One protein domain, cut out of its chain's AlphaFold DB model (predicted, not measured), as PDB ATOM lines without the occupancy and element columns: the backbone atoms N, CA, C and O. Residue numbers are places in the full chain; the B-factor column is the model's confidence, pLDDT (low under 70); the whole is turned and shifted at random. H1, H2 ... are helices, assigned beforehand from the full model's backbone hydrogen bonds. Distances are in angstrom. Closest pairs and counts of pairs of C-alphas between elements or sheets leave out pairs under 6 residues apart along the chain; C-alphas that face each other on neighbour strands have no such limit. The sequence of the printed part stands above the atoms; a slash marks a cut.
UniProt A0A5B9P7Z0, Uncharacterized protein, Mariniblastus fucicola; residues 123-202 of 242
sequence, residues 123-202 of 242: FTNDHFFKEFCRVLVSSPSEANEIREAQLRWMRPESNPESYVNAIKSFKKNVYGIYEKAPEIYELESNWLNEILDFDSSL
ATOM      1  N   PHE A 123     129.131 104.079  50.263       64.00
ATOM      2  CA  PHE A 123     129.479 104.050  48.849       64.00
ATOM      3  C   PHE A 123     128.351 104.753  48.110       64.00
ATOM      4  O   PHE A 123     127.173 104.613  48.425       64.00
ATOM      5  N   THR A 124     128.708 105.614  47.163       61.16
ATOM      6  CA  THR A 124     127.708 106.466  46.496       61.16
ATOM      7  C   THR A 124     126.955 105.687  45.415       61.16
ATOM      8  O   THR A 124     125.981 106.183  44.854       61.16
ATOM      9  N   ASN A 125     127.390 104.456  45.125       76.75
ATOM     10  CA  ASN A 125     126.733 103.557  44.192       76.75
ATOM     11  C   ASN A 125     126.977 102.089  44.583       76.75
ATOM     12  O   ASN A 125     128.039 101.530  44.302       76.75
ATOM     13  N   ASP A 126     125.965 101.482  45.207       82.44
ATOM     14  CA  ASP A 126     125.952 100.075  45.633       82.44
ATOM     15  C   ASP A 126     126.062  99.102  44.453       82.44
ATOM     16  O   ASP A 126     126.619  98.012  44.584       82.44
ATOM     17  N   HIS A 127     125.552  99.494  43.283       86.62
ATOM     18  CA  HIS A 127     125.617  98.676  42.078       86.62
ATOM     19  C   HIS A 127     127.063  98.505  41.603       86.62
ATOM     20  O   HIS A 127     127.488  97.378  41.358       86.62
ATOM     21  N   PHE A 128     127.849  99.587  41.557       89.00
ATOM     22  CA  PHE A 128     129.274  99.504  41.230       89.00
ATOM     23  C   PHE A 128     130.009  98.568  42.190       89.00
ATOM     24  O   PHE A 128     130.739  97.687  41.751       89.00
ATOM     25  N   PHE A 129     129.792  98.728  43.500       89.00
ATOM     26  CA  PHE A 129     130.477  97.903  44.492       89.00
ATOM     27  C   PHE A 129     130.107  96.418  44.355       89.00
ATOM     28  O   PHE A 129     130.971  95.546  44.424       89.00
ATOM     29  N   LYS A 130     128.831  96.114  44.097       89.69
ATOM     30  CA  LYS A 130     128.368  94.745  43.849       89.69
ATOM     31  C   LYS A 130     129.052  94.119  42.631       89.69
ATOM     32  O   LYS A 130     129.522  92.985  42.718       89.69
ATOM     33  N   GLU A 131     129.130  94.845  41.519       92.56
ATOM     34  CA  GLU A 131     129.792  94.357  40.304       92.56
ATOM     35  C   GLU A 131     131.316  94.276  40.481       92.56
ATOM     36  O   GLU A 131     131.933  93.326  40.007       92.56
ATOM     37  N   PHE A 132     131.919  95.178  41.258       92.62
ATOM     38  CA  PHE A 132     133.323  95.096  41.665       92.62
ATOM     39  C   PHE A 132     133.611  93.807  42.455       92.62
ATOM     40  O   PHE A 132     134.505  93.040  42.101       92.62
ATOM     41  N   CYS A 133     132.801  93.499  43.473       92.12
ATOM     42  CA  CYS A 133     132.901  92.240  44.215       92.12
ATOM     43  C   CYS A 133     132.731  91.006  43.324       92.12
ATOM     44  O   CYS A 133     133.361  89.979  43.581       92.12
ATOM     45  N   ARG A 134     131.894  91.091  42.285       94.31
ATOM     46  CA  ARG A 134     131.731  90.019  41.300       94.31
ATOM     47  C   ARG A 134     132.998  89.853  40.456       94.31
ATOM     48  O   ARG A 134     133.525  88.748  40.393       94.31
ATOM     49  N   VAL A 135     133.557  90.940  39.923       95.25
ATOM     50  CA  VAL A 135     134.817  90.949  39.148       95.25
ATOM     51  C   VAL A 135     135.974  90.310  39.920       95.25
ATOM     52  O   VAL A 135     136.752  89.544  39.347       95.25
ATOM     53  N   LEU A 136     136.081  90.570  41.227       94.19
ATOM     54  CA  LEU A 136     137.156  90.017  42.057       94.19
ATOM     55  C   LEU A 136     137.142  88.485  42.123       94.19
ATOM     56  O   LEU A 136     138.211  87.871  42.165       94.19
ATOM     57  N   VAL A 137     135.955  87.871  42.118       95.38
ATOM     58  CA  VAL A 137     135.800  86.416  42.276       95.38
ATOM     59  C   VAL A 137     135.570  85.681  40.956       95.38
ATOM     60  O   VAL A 137     135.871  84.492  40.869       95.38
ATOM     61  N   SER A 138     135.080  86.365  39.924       93.81
ATOM     62  CA  SER A 138     134.755  85.792  38.617       93.81
ATOM     63  C   SER A 138     135.964  85.222  37.864       93.81
ATOM     64  O   SER A 138     137.132  85.497  38.152       93.81
ATOM     65  N   SER A 139     135.677  84.388  36.862       91.94
ATOM     66  CA  SER A 139     136.694  83.969  35.889       91.94
ATOM     67  C   SER A 139     137.186  85.170  35.062       91.94
ATOM     68  O   SER A 139     136.443  86.136  34.920       91.94
ATOM     69  N   PRO A 140     138.394  85.133  34.462       89.94
ATOM     70  CA  PRO A 140     138.886  86.250  33.650       89.94
ATOM     71  C   PRO A 140     137.944  86.668  32.510       89.94
ATOM     72  O   PRO A 140     137.817  87.861  32.251       89.94
ATOM     73  N   SER A 141     137.268  85.704  31.871       90.69
ATOM     74  CA  SER A 141     136.297  85.970  30.798       90.69
ATOM     75  C   SER A 141     135.073  86.712  31.327       90.69
ATOM     76  O   SER A 141     134.741  87.782  30.834       90.69
ATOM     77  N   GLU A 142     134.446  86.182  32.380       92.94
ATOM     78  CA  GLU A 142     133.259  86.799  32.979       92.94
ATOM     79  C   GLU A 142     133.593  88.167  33.597       92.94
ATOM     80  O   GLU A 142     132.847  89.128  33.440       92.94
ATOM     81  N   ALA A 143     134.749  88.284  34.253       93.75
ATOM     82  CA  ALA A 143     135.240  89.553  34.769       93.75
ATOM     83  C   ALA A 143     135.366  90.589  33.645       93.75
ATOM     84  O   ALA A 143     134.926  91.718  33.822       93.75
ATOM     85  N   ASN A 144     135.908  90.213  32.481       93.75
ATOM     86  CA  ASN A 144     136.008  91.118  31.338       93.75
ATOM     87  C   ASN A 144     134.634  91.583  30.834       93.75
ATOM     88  O   ASN A 144     134.438  92.778  30.642       93.75
ATOM     89  N   GLU A 145     133.664  90.674  30.708       95.12
ATOM     90  CA  GLU A 145     132.290  91.024  30.319       95.12
ATOM     91  C   GLU A 145     131.655  92.030  31.290       95.12
ATOM     92  O   GLU A 145     131.015  92.992  30.865       95.12
ATOM     93  N   ILE A 146     131.867  91.851  32.599       94.19
ATOM     94  CA  ILE A 146     131.365  92.782  33.617       94.19
ATOM     95  C   ILE A 146     132.061  94.140  33.493       94.19
ATOM     96  O   ILE A 146     131.383  95.168  33.508       94.19
ATOM     97  N   ARG A 147     133.393  94.167  33.343       94.44
ATOM     98  CA  ARG A 147     134.167  95.410  33.170       94.44
ATOM     99  C   ARG A 147     133.685  96.194  31.953       94.44
ATOM    100  O   ARG A 147     133.383  97.378  32.077       94.44
ATOM    101  N   GLU A 148     133.538  95.526  30.812       92.88
ATOM    102  CA  GLU A 148     133.030  96.130  29.578       92.88
ATOM    103  C   GLU A 148     131.595  96.640  29.733       92.88
ATOM    104  O   GLU A 148     131.277  97.734  29.264       92.88
ATOM    105  N   ALA A 149     130.723  95.887  30.409       92.12
ATOM    106  CA  ALA A 149     129.355  96.319  30.679       92.12
ATOM    107  C   ALA A 149     129.316  97.580  31.558       92.12
ATOM    108  O   ALA A 149     128.542  98.497  31.277       92.12
ATOM    109  N   GLN A 150     130.174  97.660  32.582       91.44
ATOM    110  CA  GLN A 150     130.303  98.845  33.435       91.44
ATOM    111  C   GLN A 150     130.828 100.057  32.656       91.44
ATOM    112  O   GLN A 150     130.246 101.135  32.753       91.44
ATOM    113  N   LEU A 151     131.885  99.886  31.854       89.50
ATOM    114  CA  LEU A 151     132.439 100.952  31.010       89.50
ATOM    115  C   LEU A 151     131.406 101.452  29.997       89.50
ATOM    116  O   LEU A 151     131.215 102.656  29.847       89.50
ATOM    117  N   ARG A 152     130.673 100.538  29.352       89.56
ATOM    118  CA  ARG A 152     129.599 100.881  28.415       89.56
ATOM    119  C   ARG A 152     128.494 101.685  29.091       89.56
ATOM    120  O   ARG A 152     128.040 102.672  28.528       89.56
ATOM    121  N   TRP A 153     128.089 101.305  30.302       87.44
ATOM    122  CA  TRP A 153     127.053 102.017  31.055       87.44
ATOM    123  C   TRP A 153     127.451 103.450  31.453       87.44
ATOM    124  O   TRP A 153     126.580 104.286  31.693       87.44
ATOM    125  N   MET A 154     128.752 103.757  31.493       85.31
ATOM    126  CA  MET A 154     129.250 105.118  31.718       85.31
ATOM    127  C   MET A 154     129.205 106.009  30.470       85.31
ATOM    128  O   MET A 154     129.382 107.219  30.605       85.31
ATOM    129  N   ARG A 155     128.957 105.453  29.278       86.62
ATOM    130  CA  ARG A 155     128.920 106.228  28.031       86.62
ATOM    131  C   ARG A 155     127.594 106.975  27.856       86.62
ATOM    132  O   ARG A 155     126.542 106.420  28.202       86.62
ATOM    133  N   PRO A 156     127.606 108.177  27.250       85.38
ATOM    134  CA  PRO A 156     126.393 108.943  26.961       85.38
ATOM    135  C   PRO A 156     125.361 108.151  26.148       85.38
ATOM    136  O   PRO A 156     124.178 108.195  26.473       85.38
ATOM    137  N   GLU A 157     125.799 107.356  25.165       84.94
ATOM    138  CA  GLU A 157     124.921 106.528  24.320       84.94
ATOM    139  C   GLU A 157     124.056 105.540  25.122       84.94
ATOM    140  O   GLU A 157     122.917 105.252  24.760       84.94
ATOM    141  N   SER A 158     124.603 104.995  26.215       85.06
ATOM    142  CA  SER A 158     123.938 103.968  27.029       85.06
ATOM    143  C   SER A 158     123.210 104.541  28.246       85.06
ATOM    144  O   SER A 158     122.298 103.898  28.765       85.06
ATOM    145  N   ASN A 159     123.600 105.728  28.718       83.19
ATOM    146  CA  ASN A 159     123.009 106.379  29.887       83.19
ATOM    147  C   ASN A 159     122.902 107.911  29.712       83.19
ATOM    148  O   ASN A 159     123.489 108.671  30.489       83.19
ATOM    149  N   PRO A 160     122.140 108.398  28.718       81.38
ATOM    150  CA  PRO A 160     122.168 109.805  28.312       81.38
ATOM    151  C   PRO A 160     121.720 110.763  29.422       81.38
ATOM    152  O   PRO A 160     122.222 111.880  29.530       81.38
ATOM    153  N   GLU A 161     120.807 110.322  30.287       80.12
ATOM    154  CA  GLU A 161     120.227 111.160  31.341       80.12
ATOM    155  C   GLU A 161     121.120 111.282  32.584       80.12
ATOM    156  O   GLU A 161     120.980 112.233  33.353       80.12
ATOM    157  N   SER A 162     122.012 110.316  32.831       82.94
ATOM    158  CA  SER A 162     122.732 110.211  34.109       82.94
ATOM    159  C   SER A 162     124.220 109.867  33.994       82.94
ATOM    160  O   SER A 162     124.857 109.689  35.035       82.94
ATOM    161  N   TYR A 163     124.810 109.826  32.792       85.31
ATOM    162  CA  TYR A 163     126.213 109.426  32.603       85.31
ATOM    163  C   TYR A 163     127.200 110.261  33.442       85.31
ATOM    164  O   TYR A 163     128.079 109.703  34.092       85.31
ATOM    165  N   VAL A 164     127.013 111.586  33.544       85.94
ATOM    166  CA  VAL A 164     127.890 112.460  34.357       85.94
ATOM    167  C   VAL A 164     127.878 112.048  35.832       85.94
ATOM    168  O   VAL A 164     128.923 111.957  36.483       85.94
ATOM    169  N   ASN A 165     126.688 111.770  36.371       85.38
ATOM    170  CA  ASN A 165     126.524 111.337  37.758       85.38
ATOM    171  C   ASN A 165     127.063 109.915  37.966       85.38
ATOM    172  O   ASN A 165     127.668 109.644  39.004       85.38
ATOM    173  N   ALA A 166     126.886 109.033  36.978       85.69
ATOM    174  CA  ALA A 166     127.442 107.686  36.970       85.69
ATOM    175  C   ALA A 166     128.971 107.720  37.060       85.69
ATOM    176  O   ALA A 166     129.525 107.177  38.015       85.69
ATOM    177  N   ILE A 167     129.639 108.443  36.156       88.50
ATOM    178  CA  ILE A 167     131.101 108.589  36.127       88.50
ATOM    179  C   ILE A 167     131.607 109.159  37.451       88.50
ATOM    180  O   ILE A 167     132.506 108.596  38.072       88.50
ATOM    181  N   LYS A 168     131.008 110.255  37.936       88.75
ATOM    182  CA  LYS A 168     131.417 110.875  39.204       88.75
ATOM    183  C   LYS A 168     131.285 109.908  40.381       88.75
ATOM    184  O   LYS A 168     132.165 109.864  41.241       88.75
ATOM    185  N   SER A 169     130.196 109.144  40.428       88.25
ATOM    186  CA  SER A 169     129.957 108.160  41.482       88.25
ATOM    187  C   SER A 169     130.942 106.992  41.404       88.25
ATOM    188  O   SER A 169     131.497 106.588  42.425       88.25
ATOM    189  N   PHE A 170     131.241 106.514  40.193       90.38
ATOM    190  CA  PHE A 170     132.233 105.468  39.954       90.38
ATOM    191  C   PHE A 170     133.615 105.933  40.396       90.38
ATOM    192  O   PHE A 170     134.199 105.301  41.269       90.38
ATOM    193  N   LYS A 171     134.095 107.087  39.912       91.19
ATOM    194  CA  LYS A 171     135.394 107.645  40.325       91.19
ATOM    195  C   LYS A 171     135.484 107.807  41.843       91.19
ATOM    196  O   LYS A 171     136.484 107.420  42.438       91.19
ATOM    197  N   LYS A 172     134.426 108.302  42.497       89.62
ATOM    198  CA  LYS A 172     134.379 108.411  43.966       89.62
ATOM    199  C   LYS A 172     134.512 107.048  44.656       89.62
ATOM    200  O   LYS A 172     135.256 106.940  45.626       89.62
ATOM    201  N   ASN A 173     133.818 106.020  44.170       89.25
ATOM    202  CA  ASN A 173     133.941 104.667  44.712       89.25
ATOM    203  C   ASN A 173     135.346 104.090  44.485       89.25
ATOM    204  O   ASN A 173     135.896 103.479  45.396       89.25
ATOM    205  N   VAL A 174     135.939 104.316  43.309       92.25
ATOM    206  CA  VAL A 174     137.306 103.884  42.992       92.25
ATOM    207  C   VAL A 174     138.322 104.535  43.935       92.25
ATOM    208  O   VAL A 174     139.142 103.828  44.512       92.25
ATOM    209  N   TYR A 175     138.217 105.845  44.185       90.94
ATOM    210  CA  TYR A 175     139.040 106.519  45.198       90.94
ATOM    211  C   TYR A 175     138.818 105.947  46.603       90.94
ATOM    212  O   TYR A 175     139.782 105.722  47.328       90.94
ATOM    213  N   GLY A 176     137.571 105.639  46.971       88.50
ATOM    214  CA  GLY A 176     137.269 104.992  48.249       88.50
ATOM    215  C   GLY A 176     137.937 103.621  48.403       88.50
ATOM    216  O   GLY A 176     138.426 103.300  49.484       88.50
ATOM    217  N   ILE A 177     138.005 102.833  47.326       90.00
ATOM    218  CA  ILE A 177     138.731 101.554  47.301       90.00
ATOM    219  C   ILE A 177     140.239 101.797  47.408       90.00
ATOM    220  O   ILE A 177     140.893 101.139  48.212       90.00
ATOM    221  N   TYR A 178     140.782 102.752  46.652       91.50
ATOM    222  CA  TYR A 178     142.204 103.102  46.690       91.50
ATOM    223  C   TYR A 178     142.668 103.509  48.098       91.50
ATOM    224  O   TYR A 178     143.693 103.029  48.574       91.50
ATOM    225  N   GLU A 179     141.899 104.350  48.792       88.62
ATOM    226  CA  GLU A 179     142.249 104.834  50.131       88.62
ATOM    227  C   GLU A 179     142.136 103.750  51.207       88.62
ATOM    228  O   GLU A 179     142.979 103.673  52.102       88.62
ATOM    229  N   LYS A 180     141.087 102.923  51.151       85.62
ATOM    230  CA  LYS A 180     140.737 102.012  52.252       85.62
ATOM    231  C   LYS A 180     141.202 100.573  52.042       85.62
ATOM    232  O   LYS A 180     141.369  99.843  53.015       85.62
ATOM    233  N   ALA A 181     141.401 100.156  50.796       87.69
ATOM    234  CA  ALA A 181     141.829  98.812  50.423       87.69
ATOM    235  C   ALA A 181     142.812  98.853  49.229       87.69
ATOM    236  O   ALA A 181     142.528  98.271  48.177       87.69
ATOM    237  N   PRO A 182     143.989  99.499  49.376       90.19
ATOM    238  CA  PRO A 182     144.941  99.704  48.277       90.19
ATOM    239  C   PRO A 182     145.435  98.395  47.648       90.19
ATOM    240  O   PRO A 182     145.631  98.316  46.441       90.19
ATOM    241  N   GLU A 183     145.564  97.327  48.434       89.50
ATOM    242  CA  GLU A 183     145.964  96.013  47.912       89.50
ATOM    243  C   GLU A 183     144.895  95.401  46.989       89.50
ATOM    244  O   GLU A 183     145.219  94.708  46.030       89.50
ATOM    245  N   ILE A 184     143.611  95.674  47.245       88.88
ATOM    246  CA  ILE A 184     142.515  95.243  46.368       88.88
ATOM    247  C   ILE A 184     142.434  96.122  45.124       88.88
ATOM    248  O   ILE A 184     142.159  95.614  44.037       88.88
ATOM    249  N   TYR A 185     142.714  97.417  45.271       92.06
ATOM    250  CA  TYR A 185     142.876  98.303  44.128       92.06
ATOM    251  C   TYR A 185     143.941  97.765  43.169       92.06
ATOM    252  O   TYR A 185     143.703  97.686  41.969       92.06
ATOM    253  N   GLU A 186     145.096  97.347  43.689       92.69
ATOM    254  CA  GLU A 186     146.223  96.884  42.879       92.69
ATOM    255  C   GLU A 186     145.868  95.667  42.007       92.69
ATOM    256  O   GLU A 186     146.235  95.637  40.829       92.69
ATOM    257  N   LEU A 187     145.067  94.729  42.536       90.50
ATOM    258  CA  LEU A 187     144.585  93.546  41.801       90.50
ATOM    259  C   LEU A 187     143.800  93.893  40.529       90.50
ATOM    260  O   LEU A 187     143.815  93.118  39.572       90.50
ATOM    261  N   GLU A 188     143.107  95.032  40.530       93.69
ATOM    262  CA  GLU A 188     142.244  95.502  39.442       93.69
ATOM    263  C   GLU A 188     142.674  96.867  38.894       93.69
ATOM    264  O   GLU A 188     141.908  97.538  38.202       93.69
ATOM    265  N   SER A 189     143.917  97.267  39.166       94.25
ATOM    266  CA  SER A 189     144.429  98.611  38.889       94.25
ATOM    267  C   SER A 189     144.258  99.023  37.432       94.25
ATOM    268  O   SER A 189     143.828 100.138  37.176       94.25
ATOM    269  N   ASN A 190     144.497  98.120  36.478       93.44
ATOM    270  CA  ASN A 190     144.309  98.401  35.050       93.44
ATOM    271  C   ASN A 190     142.890  98.892  34.728       93.44
ATOM    272  O   ASN A 190     142.722  99.895  34.044       93.44
ATOM    273  N   TRP A 191     141.872  98.207  35.251       94.25
ATOM    274  CA  TRP A 191     140.475  98.552  35.004       94.25
ATOM    275  C   TRP A 191     140.017  99.757  35.829       94.25
ATOM    276  O   TRP A 191     139.302 100.626  35.336       94.25
ATOM    277  N   LEU A 192     140.442  99.837  37.090       94.69
ATOM    278  CA  LEU A 192     140.101 100.962  37.955       94.69
ATOM    279  C   LEU A 192     140.726 102.270  37.449       94.69
ATOM    280  O   LEU A 192     140.059 103.301  37.472       94.69
ATOM    281  N   ASN A 193     141.955 102.220  36.926       94.56
ATOM    282  CA  ASN A 193     142.597 103.350  36.256       94.56
ATOM    283  C   ASN A 193     141.827 103.751  34.994       94.56
ATOM    284  O   ASN A 193     141.573 104.932  34.811       94.56
ATOM    285  N   GLU A 194     141.365 102.798  34.179       92.88
ATOM    286  CA  GLU A 194     140.536 103.101  33.002       92.88
ATOM    287  C   GLU A 194     139.256 103.869  33.381       92.88
ATOM    288  O   GLU A 194     138.880 104.829  32.712       92.88
ATOM    289  N   ILE A 195     138.622 103.523  34.507       92.12
ATOM    290  CA  ILE A 195     137.477 104.275  35.043       92.12
ATOM    291  C   ILE A 195     137.883 105.693  35.483       92.12
ATOM    292  O   ILE A 195     137.122 106.643  35.284       92.12
ATOM    293  N   LEU A 196     139.045 105.856  36.120       92.25
ATOM    294  CA  LEU A 196     139.539 107.164  36.569       92.25
ATOM    295  C   LEU A 196     139.925 108.070  35.396       92.25
ATOM    296  O   LEU A 196     139.616 109.266  35.434       92.25
ATOM    297  N   ASP A 197     140.524 107.492  34.363       90.69
ATOM    298  CA  ASP A 197     140.993 108.171  33.156       90.69
ATOM    299  C   ASP A 197     139.865 108.430  32.154       90.69
ATOM    300  O   ASP A 197     140.029 109.239  31.245       90.69
ATOM    301  N   PHE A 198     138.698 107.801  32.337       86.69
ATOM    302  CA  PHE A 198     137.531 108.029  31.492       86.69
ATOM    303  C   PHE A 198     137.145 109.517  31.480       86.69
ATOM    304  O   PHE A 198     136.701 110.074  32.496       86.69
ATOM    305  N   ASP A 199     137.316 110.159  30.327       78.81
ATOM    306  CA  ASP A 199     136.968 111.554  30.084       78.81
ATOM    307  C   ASP A 199     135.805 111.632  29.093       78.81
ATOM    308  O   ASP A 199     135.949 111.381  27.898       78.81
ATOM    309  N   SER A 200     134.635 112.013  29.602       67.94
ATOM    310  CA  SER A 200     133.426 112.147  28.794       67.94
ATOM    311  C   SER A 200     133.459 113.332  27.827       67.94
ATOM    312  O   SER A 200     132.602 113.414  26.953       67.94
ATOM    313  N   SER A 201     134.384 114.285  27.995       65.12
ATOM    314  CA  SER A 201     134.469 115.449  27.105       65.12
ATOM    315  C   SER A 201     134.949 115.074  25.700       65.12
ATOM    316  O   SER A 201     134.458 115.641  24.728       65.12
ATOM    317  N   LEU A 202     135.807 114.054  25.588       60.25
ATOM    318  CA  LEU A 202     136.334 113.558  24.314       60.25
ATOM    319  C   LEU A 202     135.276 112.823  23.472       60.25
ATOM    320  O   LEU A 202     135.319 112.896  22.249       60.25
TER     321      LEU A 202
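This is residues 123 to 202 of the 242 residues of an uncharacterized protein of Mariniblastus fucicola (UniProt A0A5B9P7Z0). H2 and the long H3 make a V, near each other at the link between them, with H1 and H5 on opposite sides of the gap and short H4 near its open end. H1 and H2 form a hairpin; after H3 the chain turns through H4 and folds back as H5, which packs on H3. The 80 printed residues have five named helices, H1 to H5 in order, and no named strand: all helix. The whole is compact and rounded, with a radius of gyration of the C-alphas of 12.0 A and spans of 32 by 28 by 23 A.

H1, residues 126 to 137, touches H2, residues 140 to 153, at a shallow tilt of 21 degrees, opposite ways; their closest C-alphas, of Val 135 and Ala 143, are 4.6 A apart. H3, residues 163 to 180, is the hub, touching three helices. With residues 170 to 173 it only just touches H1, with 3 pairs of C-alphas within 8 A, the closest Phe 128 and Phe 170 at 6.8 A. H3 touches H4, residues 182 to 187, closest at the C-alphas of Tyr 178 and Tyr 185, 5.5 A. H5, residues 189 to 197, touches H3 at a steep tilt of 43 degrees, opposite ways; the closest C-alphas are those of Lys 171 and Leu 196, 5.6 A. H2 and H5 are close but not clearly touching, 7.3 A between the C-alphas of Leu 151 and Ile 195. H2 and H4 are apart. Every O i to N i+4 pair is within hydrogen-bond range in H2, H3, H4 and H5; in H1, 7 of 8.

H1 begins at C-alpha 126 (125.952, 100.075, 45.633) and measures 17.2 A, H2 19.9 A and H3 25.5 A. H5 ends at C-alpha 197 (140.993, 108.171, 33.156).

The C-alphas farthest apart, of Glu 161 and Glu 183, are 34.2 A apart. The printed part has no cut and no long link. Residues 123 to 124 and 200 to 202 have pLDDT under 70.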